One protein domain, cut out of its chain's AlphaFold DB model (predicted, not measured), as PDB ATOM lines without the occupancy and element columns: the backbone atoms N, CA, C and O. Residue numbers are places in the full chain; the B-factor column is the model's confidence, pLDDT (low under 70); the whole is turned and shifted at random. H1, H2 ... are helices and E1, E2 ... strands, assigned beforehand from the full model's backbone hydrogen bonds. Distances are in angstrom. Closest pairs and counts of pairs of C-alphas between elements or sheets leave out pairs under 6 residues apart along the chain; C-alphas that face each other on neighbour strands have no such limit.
ATOM      1  N   THR A   2     154.372 134.369  90.311       50.94
ATOM      2  CA  THR A   2     154.812 133.197  91.078       50.94
ATOM      3  C   THR A   2     154.613 133.498  92.563       50.94
ATOM      4  O   THR A   2     155.160 134.478  93.070       50.94
ATOM      5  N   LYS A   3     153.772 132.721  93.258       66.00
ATOM      6  CA  LYS A   3     153.582 132.873  94.709       66.00
ATOM      7  C   LYS A   3     154.932 132.662  95.397       66.00
ATOM      8  O   LYS A   3     155.603 131.666  95.136       66.00
ATOM      9  N   LYS A   4     155.330 133.603  96.255       72.69
ATOM     10  CA  LYS A   4     156.501 133.439  97.119       72.69
ATOM     11  C   LYS A   4     156.188 132.318  98.111       72.69
ATOM     12  O   LYS A   4     155.207 132.428  98.841       72.69
ATOM     13  N   LEU A   5     156.982 131.252  98.081       69.06
ATOM     14  CA  LEU A   5     156.842 130.133  99.009       69.06
ATOM     15  C   LEU A   5     157.168 130.596 100.433       69.06
ATOM     16  O   LEU A   5     157.998 131.482 100.651       69.06
ATOM     17  N   THR A   6     156.496 130.002 101.410       83.12
ATOM     18  CA  THR A   6     156.884 130.116 102.816       83.12
ATOM     19  C   THR A   6     158.180 129.344 103.056       83.12
ATOM     20  O   THR A   6     158.478 128.377 102.359       83.12
ATOM     21  N   PHE A   7     158.950 129.713 104.083       78.12
ATOM     22  CA  PHE A   7     160.193 129.000 104.403       78.12
ATOM     23  C   PHE A   7     159.963 127.513 104.748       78.12
ATOM     24  O   PHE A   7     160.873 126.700 104.598       78.12
ATOM     25  N   ILE A   8     158.755 127.152 105.208       83.94
ATOM     26  CA  ILE A   8     158.346 125.759 105.445       83.94
ATOM     27  C   ILE A   8     158.229 125.028 104.108       83.94
ATOM     28  O   ILE A   8     158.865 123.995 103.929       83.94
ATOM     29  N   GLU A   9     157.488 125.590 103.151       84.06
ATOM     30  CA  GLU A   9     157.349 125.013 101.810       84.06
ATOM     31  C   GLU A   9     158.712 124.926 101.103       84.06
ATOM     32  O   GLU A   9     159.040 123.905 100.505       84.06
ATOM     33  N   GLU A  10     159.561 125.954 101.225       82.38
ATOM     34  CA  GLU A  10     160.934 125.932 100.701       82.38
ATOM     35  C   GLU A  10     161.775 124.792 101.293       82.38
ATOM     36  O   GLU A  10     162.602 124.206 100.592       82.38
ATOM     37  N   ALA A  11     161.600 124.489 102.581       83.19
ATOM     38  CA  ALA A  11     162.272 123.372 103.232       83.19
ATOM     39  C   ALA A  11     161.729 122.021 102.737       83.19
ATOM     40  O   ALA A  11     162.515 121.106 102.486       83.19
ATOM     41  N   GLU A  12     160.416 121.913 102.529       85.44
ATOM     42  CA  GLU A  12     159.776 120.709 101.992       85.44
ATOM     43  C   GLU A  12     160.223 120.390 100.565       85.44
ATOM     44  O   GLU A  12     160.604 119.252 100.283       85.44
ATOM     45  N   PHE A  13     160.333 121.402  99.701       83.25
ATOM     46  CA  PHE A  13     160.929 121.246  98.369       83.25
ATOM     47  C   PHE A  13     162.388 120.768  98.407       83.25
ATOM     48  O   PHE A  13     162.853 120.127  97.468       83.25
ATOM     49  N   LYS A  14     163.116 121.045  99.494       80.06
ATOM     50  CA  LYS A  14     164.506 120.604  99.706       80.06
ATOM     51  C   LYS A  14     164.610 119.224 100.371       80.06
ATOM     52  O   LYS A  14     165.698 118.825 100.792       80.06
ATOM     53  N   GLY A  15     163.499 118.494 100.481       83.31
ATOM     54  CA  GLY A  15     163.466 117.142 101.040       83.31
ATOM     55  C   GLY A  15     163.439 117.095 102.568       83.31
ATOM     56  O   GLY A  15     163.705 116.046 103.156       83.31
ATOM     57  N   PHE A  16     163.121 118.207 103.231       87.38
ATOM     58  CA  PHE A  16     162.871 118.217 104.668       87.38
ATOM     59  C   PHE A  16     161.386 118.037 104.974       87.38
ATOM     60  O   PHE A  16     160.525 118.460 104.221       87.38
ATOM     61  N   ARG A  17     161.060 117.432 106.111       89.69
ATOM     62  CA  ARG A  17     159.687 117.306 106.605       89.69
ATOM     63  C   ARG A  17     159.554 118.108 107.883       89.69
ATOM     64  O   ARG A  17     160.270 117.836 108.851       89.69
ATOM     65  N   TYR A  18     158.656 119.088 107.887       90.12
ATOM     66  CA  TYR A  18     158.349 119.844 109.094       90.12
ATOM     67  C   TYR A  18     157.652 118.945 110.116       90.12
ATOM     68  O   TYR A  18     156.689 118.248 109.794       90.12
ATOM     69  N   ARG A  19     158.146 118.947 111.355       90.25
ATOM     70  CA  ARG A  19     157.595 118.183 112.476       90.25
ATOM     71  C   ARG A  19     157.424 119.096 113.689       90.25
ATOM     72  O   ARG A  19     158.406 119.427 114.366       90.25
ATOM     73  N   PRO A  20     156.184 119.517 113.989       86.75
ATOM     74  CA  PRO A  20     155.890 120.130 115.270       86.75
ATOM     75  C   PRO A  20     155.981 119.059 116.366       86.75
ATOM     76  O   PRO A  20     155.477 117.953 116.210       86.75
ATOM     77  N   ASN A  21     156.621 119.391 117.483       83.81
ATOM     78  CA  ASN A  21     156.827 118.520 118.641       83.81
ATOM     79  C   ASN A  21     157.525 117.188 118.317       83.81
ATOM     80  O   ASN A  21     157.258 116.173 118.965       83.81
ATOM     81  N   GLY A  22     158.448 117.193 117.349       86.50
ATOM     82  CA  GLY A  22     159.300 116.038 117.073       86.50
ATOM     83  C   GLY A  22     160.150 115.644 118.288       86.50
ATOM     84  O   GLY A  22     160.271 116.387 119.268       86.50
ATOM     85  N   ILE A  23     160.800 114.480 118.227       88.06
ATOM     86  CA  ILE A  23     161.627 113.961 119.336       88.06
ATOM     87  C   ILE A  23     162.714 114.967 119.756       88.06
ATOM     88  O   ILE A  23     163.025 115.066 120.939       88.06
ATOM     89  N   LEU A  24     163.259 115.746 118.814       88.31
ATOM     90  CA  LEU A  24     164.271 116.787 119.053       88.31
ATOM     91  C   LEU A  24     163.672 118.195 119.225       88.31
ATOM     92  O   LEU A  24     164.408 119.164 119.391       88.31
ATOM     93  N   GLY A  25     162.344 118.306 119.250       87.00
ATOM     94  CA  GLY A  25     161.597 119.557 119.321       87.00
ATOM     95  C   GLY A  25     161.016 119.983 117.972       87.00
ATOM     96  O   GLY A  25     160.974 119.214 117.015       87.00
ATOM     97  N   ASN A  26     160.549 121.232 117.914       88.81
ATOM     98  CA  ASN A  26     159.984 121.824 116.703       88.81
ATOM     99  C   ASN A  26     161.077 122.046 115.658       88.81
ATOM    100  O   ASN A  26     162.019 122.815 115.883       88.81
ATOM    101  N   GLY A  27     160.935 121.418 114.496       90.06
ATOM    102  CA  GLY A  27     161.908 121.585 113.430       90.06
ATOM    103  C   GLY A  27     161.634 120.705 112.229       90.06
ATOM    104  O   GLY A  27     160.507 120.296 111.975       90.06
ATOM    105  N   PHE A  28     162.689 120.452 111.478       90.50
ATOM    106  CA  PHE A  28     162.654 119.798 110.188       90.50
ATOM    107  C   PHE A  28     163.571 118.586 110.208       90.50
ATOM    108  O   PHE A  28     164.735 118.698 110.596       90.50
ATOM    109  N   TYR A  29     163.053 117.447 109.761       89.81
ATOM    110  CA  TYR A  29     163.811 116.212 109.590       89.81
ATOM    111  C   TYR A  29     163.950 115.919 108.105       89.81
ATOM    112  O   TYR A  29     162.953 115.856 107.393       89.81
ATOM    113  N   GLY A  30     165.170 115.742 107.621       86.75
ATOM    114  CA  GLY A  30     165.408 115.431 106.216       86.75
ATOM    115  C   GLY A  30     166.882 115.231 105.937       86.75
ATOM    116  O   GLY A  30     167.730 115.729 106.677       86.75
ATOM    117  N   ASN A  31     167.182 114.479 104.881       84.19
ATOM    118  CA  ASN A  31     168.549 114.277 104.393       84.19
ATOM    119  C   ASN A  31     169.538 113.762 105.466       84.19
ATOM    120  O   ASN A  31     170.727 114.043 105.393       84.19
ATOM    121  N   GLY A  32     169.063 113.032 106.485       83.62
ATOM    122  CA  GLY A  32     169.908 112.536 107.581       83.62
ATOM    123  C   GLY A  32     170.232 113.557 108.684       83.62
ATOM    124  O   GLY A  32     171.121 113.304 109.504       83.62
ATOM    125  N   PHE A  33     169.519 114.691 108.731       85.06
ATOM    126  CA  PHE A  33     169.724 115.771 109.701       85.06
ATOM    127  C   PHE A  33     168.418 116.293 110.307       85.06
ATOM    128  O   PHE A  33     167.328 116.157 109.747       85.06
ATOM    129  N   PHE A  34     168.567 116.926 111.472       88.12
ATOM    130  CA  PHE A  34     167.545 117.747 112.109       88.12
ATOM    131  C   PHE A  34     167.989 119.209 112.081       88.12
ATOM    132  O   PHE A  34     169.126 119.514 112.449       88.12
ATOM    133  N   ILE A  35     167.083 120.097 111.678       88.19
ATOM    134  CA  ILE A  35     167.261 121.550 111.723       88.19
ATOM    135  C   ILE A  35     166.120 122.116 112.562       88.19
ATOM    136  O   ILE A  35     164.950 121.876 112.262       88.19
ATOM    137  N   SER A  36     166.435 122.861 113.619       88.12
ATOM    138  CA  SER A  36     165.387 123.486 114.432       88.12
ATOM    139  C   SER A  36     164.624 124.543 113.630       88.12
ATOM    140  O   SER A  36     165.158 125.145 112.697       88.12
ATOM    141  N   LEU A  37     163.373 124.812 114.015       87.56
ATOM    142  CA  LEU A  37     162.541 125.822 113.353       87.56
ATOM    143  C   LEU A  37     163.254 127.187 113.265       87.56
ATOM    144  O   LEU A  37     163.292 127.806 112.204       87.56
ATOM    145  N   THR A  38     163.895 127.603 114.359       85.62
ATOM    146  CA  THR A  38     164.652 128.858 114.454       85.62
ATOM    147  C   THR A  38     165.883 128.884 113.546       85.62
ATOM    148  O   THR A  38     166.206 129.924 112.974       85.62
ATOM    149  N   GLU A  39     166.609 127.768 113.420       85.31
ATOM    150  CA  GLU A  39     167.761 127.670 112.512       85.31
ATOM    151  C   GLU A  39     167.313 127.747 111.048       85.31
ATOM    152  O   GLU A  39     167.914 128.490 110.273       85.31
ATOM    153  N   MET A  40     166.226 127.058 110.686       84.06
ATOM    154  CA  MET A  40     165.675 127.094 109.328       84.06
ATOM    155  C   MET A  40     165.195 128.499 108.948       84.06
ATOM    156  O   MET A  40     165.475 128.981 107.851       84.06
ATOM    157  N   GLU A  41     164.523 129.195 109.868       83.81
ATOM    158  CA  GLU A  41     164.069 130.567 109.637       83.81
ATOM    159  C   GLU A  41     165.252 131.519 109.384       83.81
ATOM    160  O   GLU A  41     165.203 132.353 108.477       83.81
ATOM    161  N   LYS A  42     166.345 131.375 110.147       83.50
ATOM    162  CA  LYS A  42     167.577 132.149 109.925       83.50
ATOM    163  C   LYS A  42     168.174 131.867 108.546       83.50
ATOM    164  O   LYS A  42     168.491 132.816 107.839       83.50
ATOM    165  N   MET A  43     168.277 130.594 108.158       79.75
ATOM    166  CA  MET A  43     168.826 130.179 106.859       79.75
ATOM    167  C   MET A  43     168.018 130.721 105.672       79.75
ATOM    168  O   MET A  43     168.606 131.206 104.706       79.75
ATOM    169  N   SER A  44     166.681 130.700 105.760       77.38
ATOM    170  CA  SER A  44     165.804 131.269 104.726       77.38
ATOM    171  C   SER A  44     166.025 132.780 104.569       77.38
ATOM    172  O   SER A  44     166.142 133.279 103.449       77.38
ATOM    173  N   LYS A  45     166.202 133.516 105.678       79.19
ATOM    174  CA  LYS A  45     166.480 134.966 105.647       79.19
ATOM    175  C   LYS A  45     167.856 135.312 105.076       79.19
ATOM    176  O   LYS A  45     167.993 136.350 104.438       79.19
ATOM    177  N   THR A  46     168.867 134.476 105.300       75.31
ATOM    178  CA  THR A  46     170.244 134.729 104.842       75.31
ATOM    179  C   THR A  46     170.557 134.124 103.470       75.31
ATOM    180  O   THR A  46     171.721 134.106 103.076       75.31
ATOM    181  N   ALA A  47     169.550 133.597 102.753       64.62
ATOM    182  CA  ALA A  47     169.698 132.842 101.499       64.62
ATOM    183  C   ALA A  47     170.734 131.702 101.577       64.62
ATOM    184  O   ALA A  47     171.244 131.217 100.566       64.62
ATOM    185  N   THR A  48     171.064 131.268 102.792       62.91
ATOM    186  CA  THR A  48     172.065 130.236 103.022       62.91
ATOM    187  C   THR A  48     171.361 128.904 102.884       62.91
ATOM    188  O   THR A  48     170.342 128.655 103.531       62.91
ATOM    189  N   GLN A  49     171.862 128.043 102.006       60.44
ATOM    190  CA  GLN A  49     171.294 126.710 101.885       60.44
ATOM    191  C   GLN A  49     171.517 125.944 103.197       60.44
ATOM    192  O   GLN A  49     172.573 126.112 103.820       60.44
ATOM    193  N   PRO A  50     170.551 125.110 103.633       57.81
ATOM    194  CA  PRO A  50     170.821 124.163 104.703       57.81
ATOM    195  C   PRO A  50     172.063 123.356 104.313       57.81
ATOM    196  O   PRO A  50     172.242 123.088 103.121       57.81
ATOM    197  N   PRO A  51     172.947 123.012 105.264       56.78
ATOM    198  CA  PRO A  51     174.191 122.329 104.951       56.78
ATOM    199  C   PRO A  51     173.871 121.002 104.257       56.78
ATOM    200  O   PRO A  51     173.558 120.010 104.907       56.78
ATOM    201  N   PHE A  52     173.954 120.980 102.926       51.25
ATOM    202  CA  PHE A  52     173.935 119.759 102.132       51.25
ATOM    203  C   PHE A  52     175.339 119.156 102.222       51.25
ATOM    204  O   PHE A  52     176.123 119.156 101.276       51.25
ATOM    205  N   GLN A  53     175.722 118.753 103.432       47.22
ATOM    206  CA  GLN A  53     176.970 118.045 103.655       47.22
ATOM    207  C   GLN A  53     176.729 116.587 103.294       47.22
ATOM    208  O   GLN A  53     176.079 115.892 104.059       47.22
ATOM    209  N   GLY A  54     177.230 116.207 102.113       45.53
ATOM    210  CA  GLY A  54     177.543 114.861 101.616       45.53
ATOM    211  C   GLY A  54     176.802 113.656 102.210       45.53
ATOM    212  O   GLY A  54     176.798 113.434 103.416       45.53
ATOM    213  N   LEU A  55     176.316 112.790 101.315       45.06
ATOM    214  CA  LEU A  55     175.717 111.468 101.573       45.06
ATOM    215  C   LEU A  55     176.397 110.618 102.677       45.06
ATOM    216  O   LEU A  55     175.738 109.777 103.282       45.06
ATOM    217  N   ASP A  56     177.671 110.861 102.992       47.84
ATOM    218  CA  ASP A  56     178.478 110.054 103.912       47.84
ATOM    219  C   ASP A  56     178.367 110.395 105.409       47.84
ATOM    220  O   ASP A  56     178.977 109.711 106.233       47.84
ATOM    221  N   LYS A  57     177.618 111.429 105.819       58.25
ATOM    222  CA  LYS A  57     177.475 111.765 107.253       58.25
ATOM    223  C   LYS A  57     176.034 112.007 107.677       58.25
ATOM    224  O   LYS A  57     175.732 113.033 108.282       58.25
ATOM    225  N   SER A  58     175.154 111.040 107.432       63.53
ATOM    226  CA  SER A  58     173.888 111.004 108.169       63.53
ATOM    227  C   SER A  58     174.185 110.944 109.675       63.53
ATOM    228  O   SER A  58     174.886 110.055 110.153       63.53
ATOM    229  N   LEU A  59     173.703 111.938 110.427       78.31
ATOM    230  CA  LEU A  59     173.845 111.988 111.890       78.31
ATOM    231  C   LEU A  59     172.645 111.347 112.584       78.31
ATOM    232  O   LEU A  59     172.755 110.836 113.700       78.31
ATOM    233  N   ILE A  60     171.487 111.401 111.927       88.12
ATOM    234  CA  ILE A  60     170.245 110.820 112.412       88.12
ATOM    235  C   ILE A  60     169.576 110.000 111.314       88.12
ATOM    236  O   ILE A  60     169.656 110.326 110.132       88.12
ATOM    237  N   ASN A  61     168.862 108.960 111.724       88.94
ATOM    238  CA  ASN A  61     167.941 108.239 110.863       88.94
ATOM    239  C   ASN A  61     166.584 108.957 110.877       88.94
ATOM    240  O   ASN A  61     165.773 108.755 111.780       88.94
ATOM    241  N   THR A  62     166.366 109.846 109.908       88.19
ATOM    242  CA  THR A  62     165.190 110.729 109.852       88.19
ATOM    243  C   THR A  62     163.874 109.965 109.805       88.19
ATOM    244  O   THR A  62     162.931 110.362 110.486       88.19
ATOM    245  N   ASP A  63     163.818 108.863 109.059       88.88
ATOM    246  CA  ASP A  63     162.599 108.064 108.923       88.88
ATOM    247  C   ASP A  63     162.253 107.378 110.244       88.88
ATOM    248  O   ASP A  63     161.129 107.487 110.727       88.88
TER     249      ASP A  63
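This is residues 2 to 63 of the 147 residues of an uncharacterized protein of Spirochaetes bacterium GWB1_27_13 (UniProt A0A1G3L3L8). A small antiparallel sheet of three strands has two short helices over one face, H1 and H2, set crosswise to each other. After H2 comes a long stretch without a named element, residues 46 to 63, whose C-alphas lie 7 to 18 A from the mean of the C-alphas; it runs back past H2 and the sheet and turns near residue 57. The printed part has 62 residues, in the order H1, E1, E2, E3, H2; the sheet's order is E1, E2, E3 and the class is mixed, helices and strands. It is compact, with a radius of gyration of the C-alphas of 11.5 A and spans of 34 by 27 by 18 A.

Find C-alpha 16 at (162.871, 118.217, 104.668); from there strand E1, residues 16 to 22, runs 13.1 A. E2, residues 25 to 30, covers 14.3 A, and E3, residues 33 to 36, 10.0 A. Look before them for H1, residues 7 to 13, which begins at (160.193, 129.000, 104.403). H2, residues 37 to 45, runs 12.6 A to C-alpha 45 at (166.480, 134.966, 105.647).

Start at the sheet, a meander, each strand the antiparallel neighbour of the one before. In the hairpin E1 and E2, N 17 and O 29 are 2.8 A apart, within hydrogen-bond range; in the hairpin E2 and E3, N 28 and O 35 are 2.8 A apart, also within range. H1 is on the sheet at a height of 6.8 A, over E1 and along the strands, at 12 degrees to E1 on the local plane. H2, on the same face, only just stands up from the sheet, rising 41 degrees. The helices touch, about perpendicular at 89 degrees; their closest C-alphas, Phe 7 and Ser 44, are 6.1 A apart. In H1 and H2 every O i to N i+4 pair is within hydrogen-bond range.

Look for the two farthest C-alphas at Thr 2 and Asp 56, 35.5 A apart. The printed part has no cut, and the four links between named elements are tight. In the B-factor column, pLDDT is under 70 at residues 2 to 3, residue 5 and residues 47 to 58 of this model.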